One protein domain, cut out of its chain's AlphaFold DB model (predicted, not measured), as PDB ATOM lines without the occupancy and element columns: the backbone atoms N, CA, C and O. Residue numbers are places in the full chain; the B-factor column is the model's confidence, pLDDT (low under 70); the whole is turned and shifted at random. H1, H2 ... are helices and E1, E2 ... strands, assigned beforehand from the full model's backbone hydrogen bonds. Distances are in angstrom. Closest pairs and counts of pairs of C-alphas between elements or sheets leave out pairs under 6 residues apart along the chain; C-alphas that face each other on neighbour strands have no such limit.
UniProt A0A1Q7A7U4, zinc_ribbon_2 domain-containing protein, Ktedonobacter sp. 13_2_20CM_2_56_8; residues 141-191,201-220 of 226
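AT A GLANCE: This is residues 141 to 191 and 201 to 220 of the 226 residues of the protein "zinc_ribbon_2 domain-containing protein" of Ktedonobacter sp. 13_2_20CM_2_56_8 (UniProt A0A1Q7A7U4). A long, twisted ribbon of three antiparallel strands, E1, E2 and E3 side by side, makes the main body, with a wide loop, residues 165 to 177, at one end of it. Off the ribbon, beyond a cut, lie the one short helix H1 and a small folded-back tail in which residues 211 to 212 pair antiparallel with 218 to 219. The printed part has 71 residues, with three named strands and one named helix in the order E1, E2, E3, H1 along the chain, and the class is mostly strand. The whole is loose, with a radius of gyration of the C-alphas of 14.2 A, and spans 44 by 30 by 23 A.

IN THESE COORDINATES: E1, residues 141 to 151, begins at C-alpha 141 (256.719, 239.284, 213.821), measures 28.5 A and bends by 51 degrees at residue 146. E2, residues 154 to 164, measures 29.2 A. E3, residues 178 to 187, measures 28.6 A and ends at C-alpha 187 (257.291, 263.478, 231.279). H1, residues 205 to 208, measures 5.0 A and ends at C-alpha 208 (247.486, 251.427, 233.241).

HOW THE PARTS SIT: The sheet runs E1, E2, E3 as a meander, each strand the antiparallel neighbour of the one before. E1 and E2 form a hairpin at 162 degrees; N 143 and O 161 are 2.8 A apart, within hydrogen-bond range. E2 and E3 form a hairpin at 164 degrees, with N 157 and O 184 at 2.8 A. H1 is not on the sheet and is apart from E1 and E2. It is too short for an O i to N i+4 pair; its one O i to N i+3 pair is within range.

THE WHOLE: The C-alphas of Ala 175 and Asp 191 are the two farthest apart, 44.7 A. The link E1 to E2 is tight and E2 to E3 long. Residues 192 to 200 are not printed, and C-alphas 191 and 201 are 14.9 A apart across this cut. Mean pLDDT of the printed part is 79.2; residues 171 to 176, 188 to 191 and 201 to 206 are under 70.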
ATOM      1  N   THR A 141     257.330 238.268 214.686       89.62
ATOM      2  CA  THR A 141     256.719 239.284 213.821       89.62
ATOM      3  C   THR A 141     256.708 240.617 214.552       89.62
ATOM      4  O   THR A 141     256.176 240.704 215.655       89.62
ATOM      5  N   THR A 142     257.259 241.658 213.930       90.94
ATOM      6  CA  THR A 142     257.288 243.011 214.500       90.94
ATOM      7  C   THR A 142     256.471 243.958 213.634       90.94
ATOM      8  O   THR A 142     256.669 244.038 212.423       90.94
ATOM      9  N   THR A 143     255.572 244.709 214.260       91.62
ATOM     10  CA  THR A 143     254.749 245.735 213.617       91.62
ATOM     11  C   THR A 143     255.072 247.087 214.233       91.62
ATOM     12  O   THR A 143     254.840 247.298 215.422       91.62
ATOM     13  N   ALA A 144     255.620 248.004 213.436       91.00
ATOM     14  CA  ALA A 144     255.840 249.380 213.872       91.00
ATOM     15  C   ALA A 144     254.496 250.084 214.115       91.00
ATOM     16  O   ALA A 144     253.556 249.905 213.341       91.00
ATOM     17  N   ILE A 145     254.417 250.870 215.189       91.62
ATOM     18  CA  ILE A 145     253.214 251.619 215.566       91.62
ATOM     19  C   ILE A 145     253.524 253.117 215.582       91.62
ATOM     20  O   ILE A 145     252.826 253.875 214.918       91.62
ATOM     21  N   ASN A 146     254.589 253.532 216.277       91.19
ATOM     22  CA  ASN A 146     255.038 254.926 216.402       91.19
ATOM     23  C   ASN A 146     253.899 255.915 216.708       91.19
ATOM     24  O   ASN A 146     253.798 256.977 216.096       91.19
ATOM     25  N   ALA A 147     253.028 255.541 217.643       87.75
ATOM     26  CA  ALA A 147     251.897 256.361 218.056       87.75
ATOM     27  C   ALA A 147     252.150 256.926 219.451       87.75
ATOM     28  O   ALA A 147     252.461 256.169 220.373       87.75
ATOM     29  N   THR A 148     251.984 258.238 219.599       87.44
ATOM     30  CA  THR A 148     252.172 258.945 220.868       87.44
ATOM     31  C   THR A 148     250.833 259.423 221.407       87.44
ATOM     32  O   THR A 148     250.036 260.020 220.684       87.44
ATOM     33  N   VAL A 149     250.599 259.168 222.691       85.44
ATOM     34  CA  VAL A 149     249.481 259.724 223.450       85.44
ATOM     35  C   VAL A 149     250.022 260.464 224.664       85.44
ATOM     36  O   VAL A 149     250.830 259.924 225.416       85.44
ATOM     37  N   THR A 150     249.563 261.695 224.865       85.12
ATOM     38  CA  THR A 150     249.872 262.461 226.074       85.12
ATOM     39  C   THR A 150     248.791 262.209 227.117       85.12
ATOM     40  O   THR A 150     247.608 262.457 226.872       85.12
ATOM     41  N   TYR A 151     249.183 261.738 228.296       78.06
ATOM     42  CA  TYR A 151     248.289 261.549 229.437       78.06
ATOM     43  C   TYR A 151     248.980 261.992 230.724       78.06
ATOM     44  O   TYR A 151     250.114 261.605 230.973       78.06
ATOM     45  N   ALA A 152     248.297 262.800 231.542       78.75
ATOM     46  CA  ALA A 152     248.819 263.298 232.821       78.75
ATOM     47  C   ALA A 152     250.238 263.904 232.718       78.75
ATOM     48  O   ALA A 152     251.104 263.630 233.544       78.75
ATOM     49  N   SER A 153     250.465 264.718 231.681       81.19
ATOM     50  CA  SER A 153     251.770 265.317 231.369       81.19
ATOM     51  C   SER A 153     252.867 264.300 231.062       81.19
ATOM     52  O   SER A 153     254.033 264.605 231.244       81.19
ATOM     53  N   VAL A 154     252.534 263.100 230.589       79.94
ATOM     54  CA  VAL A 154     253.513 262.133 230.088       79.94
ATOM     55  C   VAL A 154     253.185 261.782 228.647       79.94
ATOM     56  O   VAL A 154     252.064 261.380 228.336       79.94
ATOM     57  N   ASP A 155     254.175 261.922 227.775       84.56
ATOM     58  CA  ASP A 155     254.119 261.479 226.392       84.56
ATOM     59  C   ASP A 155     254.485 259.997 226.344       84.56
ATOM     60  O   ASP A 155     255.631 259.612 226.572       84.56
ATOM     61  N   ILE A 156     253.489 259.154 226.076       83.50
ATOM     62  CA  ILE A 156     253.630 257.703 225.964       83.50
ATOM     63  C   ILE A 156     253.646 257.345 224.482       83.50
ATOM     64  O   ILE A 156     252.626 257.433 223.797       83.50
ATOM     65  N   THR A 157     254.795 256.903 223.989       87.00
ATOM     66  CA  THR A 157     254.997 256.466 222.609       87.00
ATOM     67  C   THR A 157     255.038 254.946 222.537       87.00
ATOM     68  O   THR A 157     255.946 254.307 223.067       87.00
ATOM     69  N   ILE A 158     254.077 254.353 221.830       88.88
ATOM     70  CA  ILE A 158     254.109 252.939 221.458       88.88
ATOM     71  C   ILE A 158     254.977 252.819 220.207       88.88
ATOM     72  O   ILE A 158     254.564 253.215 219.118       88.88
ATOM     73  N   LEU A 159     256.182 252.274 220.357       88.12
ATOM     74  CA  LEU A 159     257.154 252.148 219.271       88.12
ATOM     75  C   LEU A 159     256.728 251.043 218.300       88.12
ATOM     76  O   LEU A 159     256.588 251.260 217.096       88.12
ATOM     77  N   ASN A 160     256.495 249.841 218.825       90.50
ATOM     78  CA  ASN A 160     256.108 248.678 218.034       90.50
ATOM     79  C   ASN A 160     255.434 247.596 218.891       90.50
ATOM     80  O   ASN A 160     255.570 247.576 220.118       90.50
ATOM     81  N   ALA A 161     254.735 246.688 218.212       89.44
ATOM     82  CA  ALA A 161     254.233 245.438 218.762       89.44
ATOM     83  C   ALA A 161     255.041 244.260 218.212       89.44
ATOM     84  O   ALA A 161     255.356 244.205 217.024       89.44
ATOM     85  N   GLN A 162     255.342 243.306 219.081       91.06
ATOM     86  CA  GLN A 162     256.057 242.081 218.764       91.06
ATOM     87  C   GLN A 162     255.163 240.884 219.061       91.06
ATOM     88  O   GLN A 162     254.638 240.779 220.167       91.06
ATOM     89  N   GLN A 163     255.009 239.978 218.102       88.94
ATOM     90  CA  GLN A 163     254.227 238.756 218.242       88.94
ATOM     91  C   GLN A 163     255.113 237.531 218.019       88.94
ATOM     92  O   GLN A 163     255.791 237.425 216.995       88.94
ATOM     93  N   ALA A 164     255.065 236.590 218.958       86.25
ATOM     94  CA  ALA A 164     255.761 235.308 218.873       86.25
ATOM     95  C   ALA A 164     254.955 234.214 219.584       86.25
ATOM     96  O   ALA A 164     254.053 234.505 220.368       86.25
ATOM     97  N   THR A 165     255.280 232.943 219.340       83.06
ATOM     98  CA  THR A 165     254.742 231.829 220.146       83.06
ATOM     99  C   THR A 165     255.275 231.856 221.578       83.06
ATOM    100  O   THR A 165     254.552 231.496 222.505       83.06
ATOM    101  N   SER A 166     256.520 232.304 221.737       80.62
ATOM    102  CA  SER A 166     257.218 232.544 222.998       80.62
ATOM    103  C   SER A 166     258.430 233.436 222.733       80.62
ATOM    104  O   SER A 166     258.966 233.453 221.619       80.62
ATOM    105  N   PHE A 167     258.900 234.136 223.755       78.88
ATOM    106  CA  PHE A 167     260.166 234.855 223.723       78.88
ATOM    107  C   PHE A 167     261.255 234.081 224.474       78.88
ATOM    108  O   PHE A 167     260.972 233.244 225.325       78.88
ATOM    109  N   ALA A 168     262.517 234.343 224.134       78.69
ATOM    110  CA  ALA A 168     263.671 233.650 224.715       78.69
ATOM    111  C   ALA A 168     263.821 233.868 226.236       78.69
ATOM    112  O   ALA A 168     264.414 233.049 226.934       78.69
ATOM    113  N   ASP A 169     263.284 234.974 226.736       77.56
ATOM    114  CA  ASP A 169     263.262 235.405 228.131       77.56
ATOM    115  C   ASP A 169     261.939 235.068 228.853       77.56
ATOM    116  O   ASP A 169     261.813 235.348 230.045       77.56
ATOM    117  N   ASP A 170     260.972 234.423 228.186       72.94
ATOM    118  CA  ASP A 170     259.750 233.929 228.835       72.94
ATOM    119  C   ASP A 170     260.062 232.655 229.639       72.94
ATOM    120  O   ASP A 170     260.131 231.554 229.092       72.94
ATOM    121  N   ARG A 171     260.254 232.786 230.957       66.94
ATOM    122  CA  ARG A 171     260.552 231.638 231.838       66.94
ATOM    123  C   ARG A 171     259.323 230.851 232.295       66.94
ATOM    124  O   ARG A 171     259.453 229.663 232.568       66.94
ATOM    125  N   ASP A 172     258.152 231.488 232.341       63.62
ATOM    126  CA  ASP A 172     256.990 230.963 233.079       63.62
ATOM    127  C   ASP A 172     255.672 230.938 232.278       63.62
ATOM    128  O   ASP A 172     254.625 230.587 232.823       63.62
ATOM    129  N   ILE A 173     255.684 231.313 230.991       59.94
ATOM    130  CA  ILE A 173     254.462 231.398 230.175       59.94
ATOM    131  C   ILE A 173     254.424 230.226 229.181       59.94
ATOM    132  O   ILE A 173     255.259 230.175 228.277       59.94
ATOM    133  N   PRO A 174     253.469 229.279 229.298       54.94
ATOM    134  CA  PRO A 174     253.299 228.243 228.286       54.94
ATOM    135  C   PRO A 174     252.965 228.879 226.927       54.94
ATOM    136  O   PRO A 174     252.235 229.867 226.860       54.94
ATOM    137  N   ALA A 175     253.529 228.319 225.852       58.62
ATOM    138  CA  ALA A 175     253.594 228.871 224.493       58.62
ATOM    139  C   ALA A 175     252.225 229.039 223.791       58.62
ATOM    140  O   ALA A 175     251.915 228.361 222.811       58.62
ATOM    141  N   HIS A 176     251.385 229.950 224.283       64.94
ATOM    142  CA  HIS A 176     250.042 230.222 223.759       64.94
ATOM    143  C   HIS A 176     249.977 231.433 222.818       64.94
ATOM    144  O   HIS A 176     248.888 231.865 222.445       64.94
ATOM    145  N   GLY A 177     251.132 231.950 222.388       76.62
ATOM    146  CA  GLY A 177     251.212 233.190 221.628       76.62
ATOM    147  C   GLY A 177     251.223 234.399 222.557       76.62
ATOM    148  O   GLY A 177     250.335 234.580 223.388       76.62
ATOM    149  N   VAL A 178     252.245 235.231 222.411       80.25
ATOM    150  CA  VAL A 178     252.485 236.412 223.240       80.25
ATOM    151  C   VAL A 178     252.580 237.630 222.333       80.25
ATOM    152  O   VAL A 178     253.171 237.568 221.252       80.25
ATOM    153  N   VAL A 179     251.999 238.740 222.787       85.69
ATOM    154  CA  VAL A 179     252.198 240.065 222.198       85.69
ATOM    155  C   VAL A 179     252.909 240.942 223.219       85.69
ATOM    156  O   VAL A 179     252.408 241.127 224.327       85.69
ATOM    157  N   ARG A 180     254.063 241.495 222.844       84.62
ATOM    158  CA  ARG A 180     254.802 242.491 223.627       84.62
ATOM    159  C   ARG A 180     254.680 243.859 222.979       84.62
ATOM    160  O   ARG A 180     254.784 243.981 221.761       84.62
ATOM    161  N   LEU A 181     254.476 244.881 223.799       85.81
ATOM    162  CA  LEU A 181     254.476 246.275 223.370       85.81
ATOM    163  C   LEU A 181     255.765 246.929 223.852       85.81
ATOM    164  O   LEU A 181     256.059 246.894 225.043       85.81
ATOM    165  N   ASN A 182     256.509 247.539 222.933       85.69
ATOM    166  CA  ASN A 182     257.652 248.370 223.290       85.69
ATOM    167  C   ASN A 182     257.181 249.813 223.424       85.69
ATOM    168  O   ASN A 182     256.686 250.401 222.458       85.69
ATOM    169  N   VAL A 183     257.319 250.358 224.628       84.56
ATOM    170  CA  VAL A 183     256.784 251.665 225.003       84.56
ATOM    171  C   VAL A 183     257.924 252.546 225.499       84.56
ATOM    172  O   VAL A 183     258.795 252.085 226.231       84.56
ATOM    173  N   HIS A 184     257.905 253.814 225.102       83.94
ATOM    174  CA  HIS A 184     258.788 254.859 225.605       83.94
ATOM    175  C   HIS A 184     257.930 255.963 226.221       83.94
ATOM    176  O   HIS A 184     257.007 256.437 225.565       83.94
ATOM    177  N   ALA A 185     258.200 256.352 227.465       80.75
ATOM    178  CA  ALA A 185     257.415 257.351 228.182       80.75
ATOM    179  C   ALA A 185     258.316 258.491 228.669       80.75
ATOM    180  O   ALA A 185     259.345 258.223 229.284       80.75
ATOM    181  N   VAL A 186     257.925 259.740 228.410       79.88
ATOM    182  CA  VAL A 186     258.680 260.943 228.805       79.88
ATOM    183  C   VAL A 186     257.744 261.945 229.455       79.88
ATOM    184  O   VAL A 186     256.712 262.284 228.879       79.88
ATOM    185  N   GLN A 187     258.081 262.430 230.648       77.75
ATOM    186  CA  GLN A 187     257.291 263.478 231.279       77.75
ATOM    187  C   GLN A 187     257.468 264.811 230.536       77.75
ATOM    188  O   GLN A 187     258.574 265.305 230.350       77.75
ATOM    189  N   ASN A 188     256.354 265.391 230.113       69.88
ATOM    190  CA  ASN A 188     256.256 266.687 229.468       69.88
ATOM    191  C   ASN A 188     256.170 267.794 230.534       69.88
ATOM    192  O   ASN A 188     255.340 267.730 231.443       69.88
ATOM    193  N   GLY A 189     257.013 268.820 230.412       63.72
ATOM    194  CA  GLY A 189     257.013 269.978 231.311       63.72
ATOM    195  C   GLY A 189     257.740 269.766 232.640       63.72
ATOM    196  O   GLY A 189     257.530 270.550 233.565       63.72
ATOM    197  N   ALA A 190     258.581 268.735 232.757       58.19
ATOM    198  CA  ALA A 190     259.583 268.706 233.813       58.19
ATOM    199  C   ALA A 190     260.627 269.790 233.501       58.19
ATOM    200  O   ALA A 190     261.348 269.708 232.508       58.19
ATOM    201  N   ASP A 191     260.672 270.846 234.313       53.44
ATOM    202  CA  ASP A 191     261.827 271.736 234.325       53.44
ATOM    203  C   ASP A 191     262.994 270.939 234.922       53.44
ATOM    204  O   ASP A 191     263.143 270.856 236.141       53.44
ATOM    205  N   PRO A 201     258.270 257.797 235.270       62.72
ATOM    206  CA  PRO A 201     256.848 257.703 235.512       62.72
ATOM    207  C   PRO A 201     256.541 256.275 235.978       62.72
ATOM    208  O   PRO A 201     256.670 255.303 235.232       62.72
ATOM    209  N   TYR A 202     256.178 256.136 237.256       65.25
ATOM    210  CA  TYR A 202     255.914 254.839 237.864       65.25
ATOM    211  C   TYR A 202     254.542 254.329 237.415       65.25
ATOM    212  O   TYR A 202     253.499 254.737 237.930       65.25
ATOM    213  N   TYR A 203     254.542 253.430 236.431       66.38
ATOM    214  CA  TYR A 203     253.328 252.806 235.921       66.38
ATOM    215  C   TYR A 203     253.106 251.426 236.528       66.38
ATOM    216  O   TYR A 203     253.866 250.484 236.300       66.38
ATOM    217  N   HIS A 204     251.972 251.257 237.203       67.31
ATOM    218  CA  HIS A 204     251.410 249.929 237.416       67.31
ATOM    219  C   HIS A 204     250.825 249.424 236.092       67.31
ATOM    220  O   HIS A 204     249.670 249.692 235.760       67.31
ATOM    221  N   TYR A 205     251.637 248.712 235.306       67.44
ATOM    222  CA  TYR A 205     251.269 248.274 233.955       67.44
ATOM    223  C   TYR A 205     249.944 247.505 233.894       67.44
ATOM    224  O   TYR A 205     249.155 247.719 232.975       67.44
ATOM    225  N   SER A 206     249.659 246.671 234.896       66.38
ATOM    226  CA  SER A 206     248.420 245.888 234.989       66.38
ATOM    227  C   SER A 206     247.152 246.736 235.146       66.38
ATOM    228  O   SER A 206     246.068 246.266 234.808       66.38
ATOM    229  N   THR A 207     247.269 247.969 235.647       70.31
ATOM    230  CA  THR A 207     246.143 248.906 235.802       70.31
ATOM    231  C   THR A 207     246.153 250.021 234.763       70.31
ATOM    232  O   THR A 207     245.107 250.602 234.489       70.31
ATOM    233  N   ALA A 208     247.320 250.337 234.197       72.19
ATOM    234  CA  ALA A 208     247.486 251.427 233.241       72.19
ATOM    235  C   ALA A 208     247.185 251.010 231.793       72.19
ATOM    236  O   ALA A 208     246.768 251.844 230.991       72.19
ATOM    237  N   PHE A 209     247.360 249.730 231.452       77.44
ATOM    238  CA  PHE A 209     247.196 249.241 230.085       77.44
ATOM    239  C   PHE A 209     246.226 248.064 230.025       77.44
ATOM    240  O   PHE A 209     246.174 247.227 230.921       77.44
ATOM    241  N   ALA A 210     245.467 247.982 228.934       83.06
ATOM    242  CA  ALA A 210     244.673 246.813 228.579       83.06
ATOM    243  C   ALA A 210     244.592 246.710 227.056       83.06
ATOM    244  O   ALA A 210     244.385 247.713 226.371       83.06
ATOM    245  N   LEU A 211     244.712 245.495 226.525       82.62
ATOM    246  CA  LEU A 211     244.470 245.239 225.112       82.62
ATOM    247  C   LEU A 211     242.967 245.035 224.898       82.62
ATOM    248  O   LEU A 211     242.352 244.192 225.550       82.62
ATOM    249  N   ILE A 212     242.369 245.797 223.984       85.62
ATOM    250  CA  ILE A 212     240.962 245.636 223.606       85.62
ATOM    251  C   ILE A 212     240.912 244.873 222.283       85.62
ATOM    252  O   ILE A 212     241.353 245.369 221.248       85.62
ATOM    253  N   LEU A 213     240.390 243.650 222.322       85.00
ATOM    254  CA  LEU A 213     240.198 242.811 221.143       85.00
ATOM    255  C   LEU A 213     238.920 243.205 220.381       85.00
ATOM    256  O   LEU A 213     238.008 243.799 220.970       85.00
ATOM    257  N   PRO A 214     238.794 242.812 219.097       86.50
ATOM    258  CA  PRO A 214     237.530 242.901 218.373       86.50
ATOM    259  C   PRO A 214     236.372 242.305 219.188       86.50
ATOM    260  O   PRO A 214     236.497 241.236 219.786       86.50
ATOM    261  N   GLY A 215     235.252 243.027 219.251       88.81
ATOM    262  CA  GLY A 215     234.124 242.686 220.129       88.81
ATOM    263  C   GLY A 215     234.234 243.230 221.560       88.81
ATOM    264  O   GLY A 215     233.419 242.870 222.405       88.81
ATOM    265  N   GLY A 216     235.218 244.087 221.857       86.31
ATOM    266  CA  GLY A 216     235.303 244.836 223.120       86.31
ATOM    267  C   GLY A 216     235.865 244.046 224.305       86.31
ATOM    268  O   GLY A 216     235.873 244.543 225.433       86.31
ATOM    269  N   ARG A 217     236.350 242.820 224.077       86.56
ATOM    270  CA  ARG A 217     236.965 241.995 225.126       86.56
ATOM    271  C   ARG A 217     238.281 242.622 225.578       86.56
ATOM    272  O   ARG A 217     239.163 242.856 224.759       86.56
ATOM    273  N   LYS A 218     238.418 242.843 226.885       84.44
ATOM    274  CA  LYS A 218     239.645 243.362 227.499       84.44
ATOM    275  C   LYS A 218     240.558 242.210 227.903       84.44
ATOM    276  O   LYS A 218     240.108 241.266 228.551       84.44
ATOM    277  N   VAL A 219     241.830 242.306 227.542       80.69
ATOM    278  CA  VAL A 219     242.897 241.400 227.965       80.69
ATOM    279  C   VAL A 219     243.894 242.221 228.786       80.69
ATOM    280  O   VAL A 219     244.491 243.155 228.241       80.69
ATOM    281  N   PRO A 220     244.045 241.943 230.092       76.94
ATOM    282  CA  PRO A 220     245.033 242.633 230.908       76.94
ATOM    283  C   PRO A 220     246.452 242.198 230.504       76.94
ATOM    284  O   PRO A 220     246.641 241.052 230.085       76.94
TER     285      PRO A 220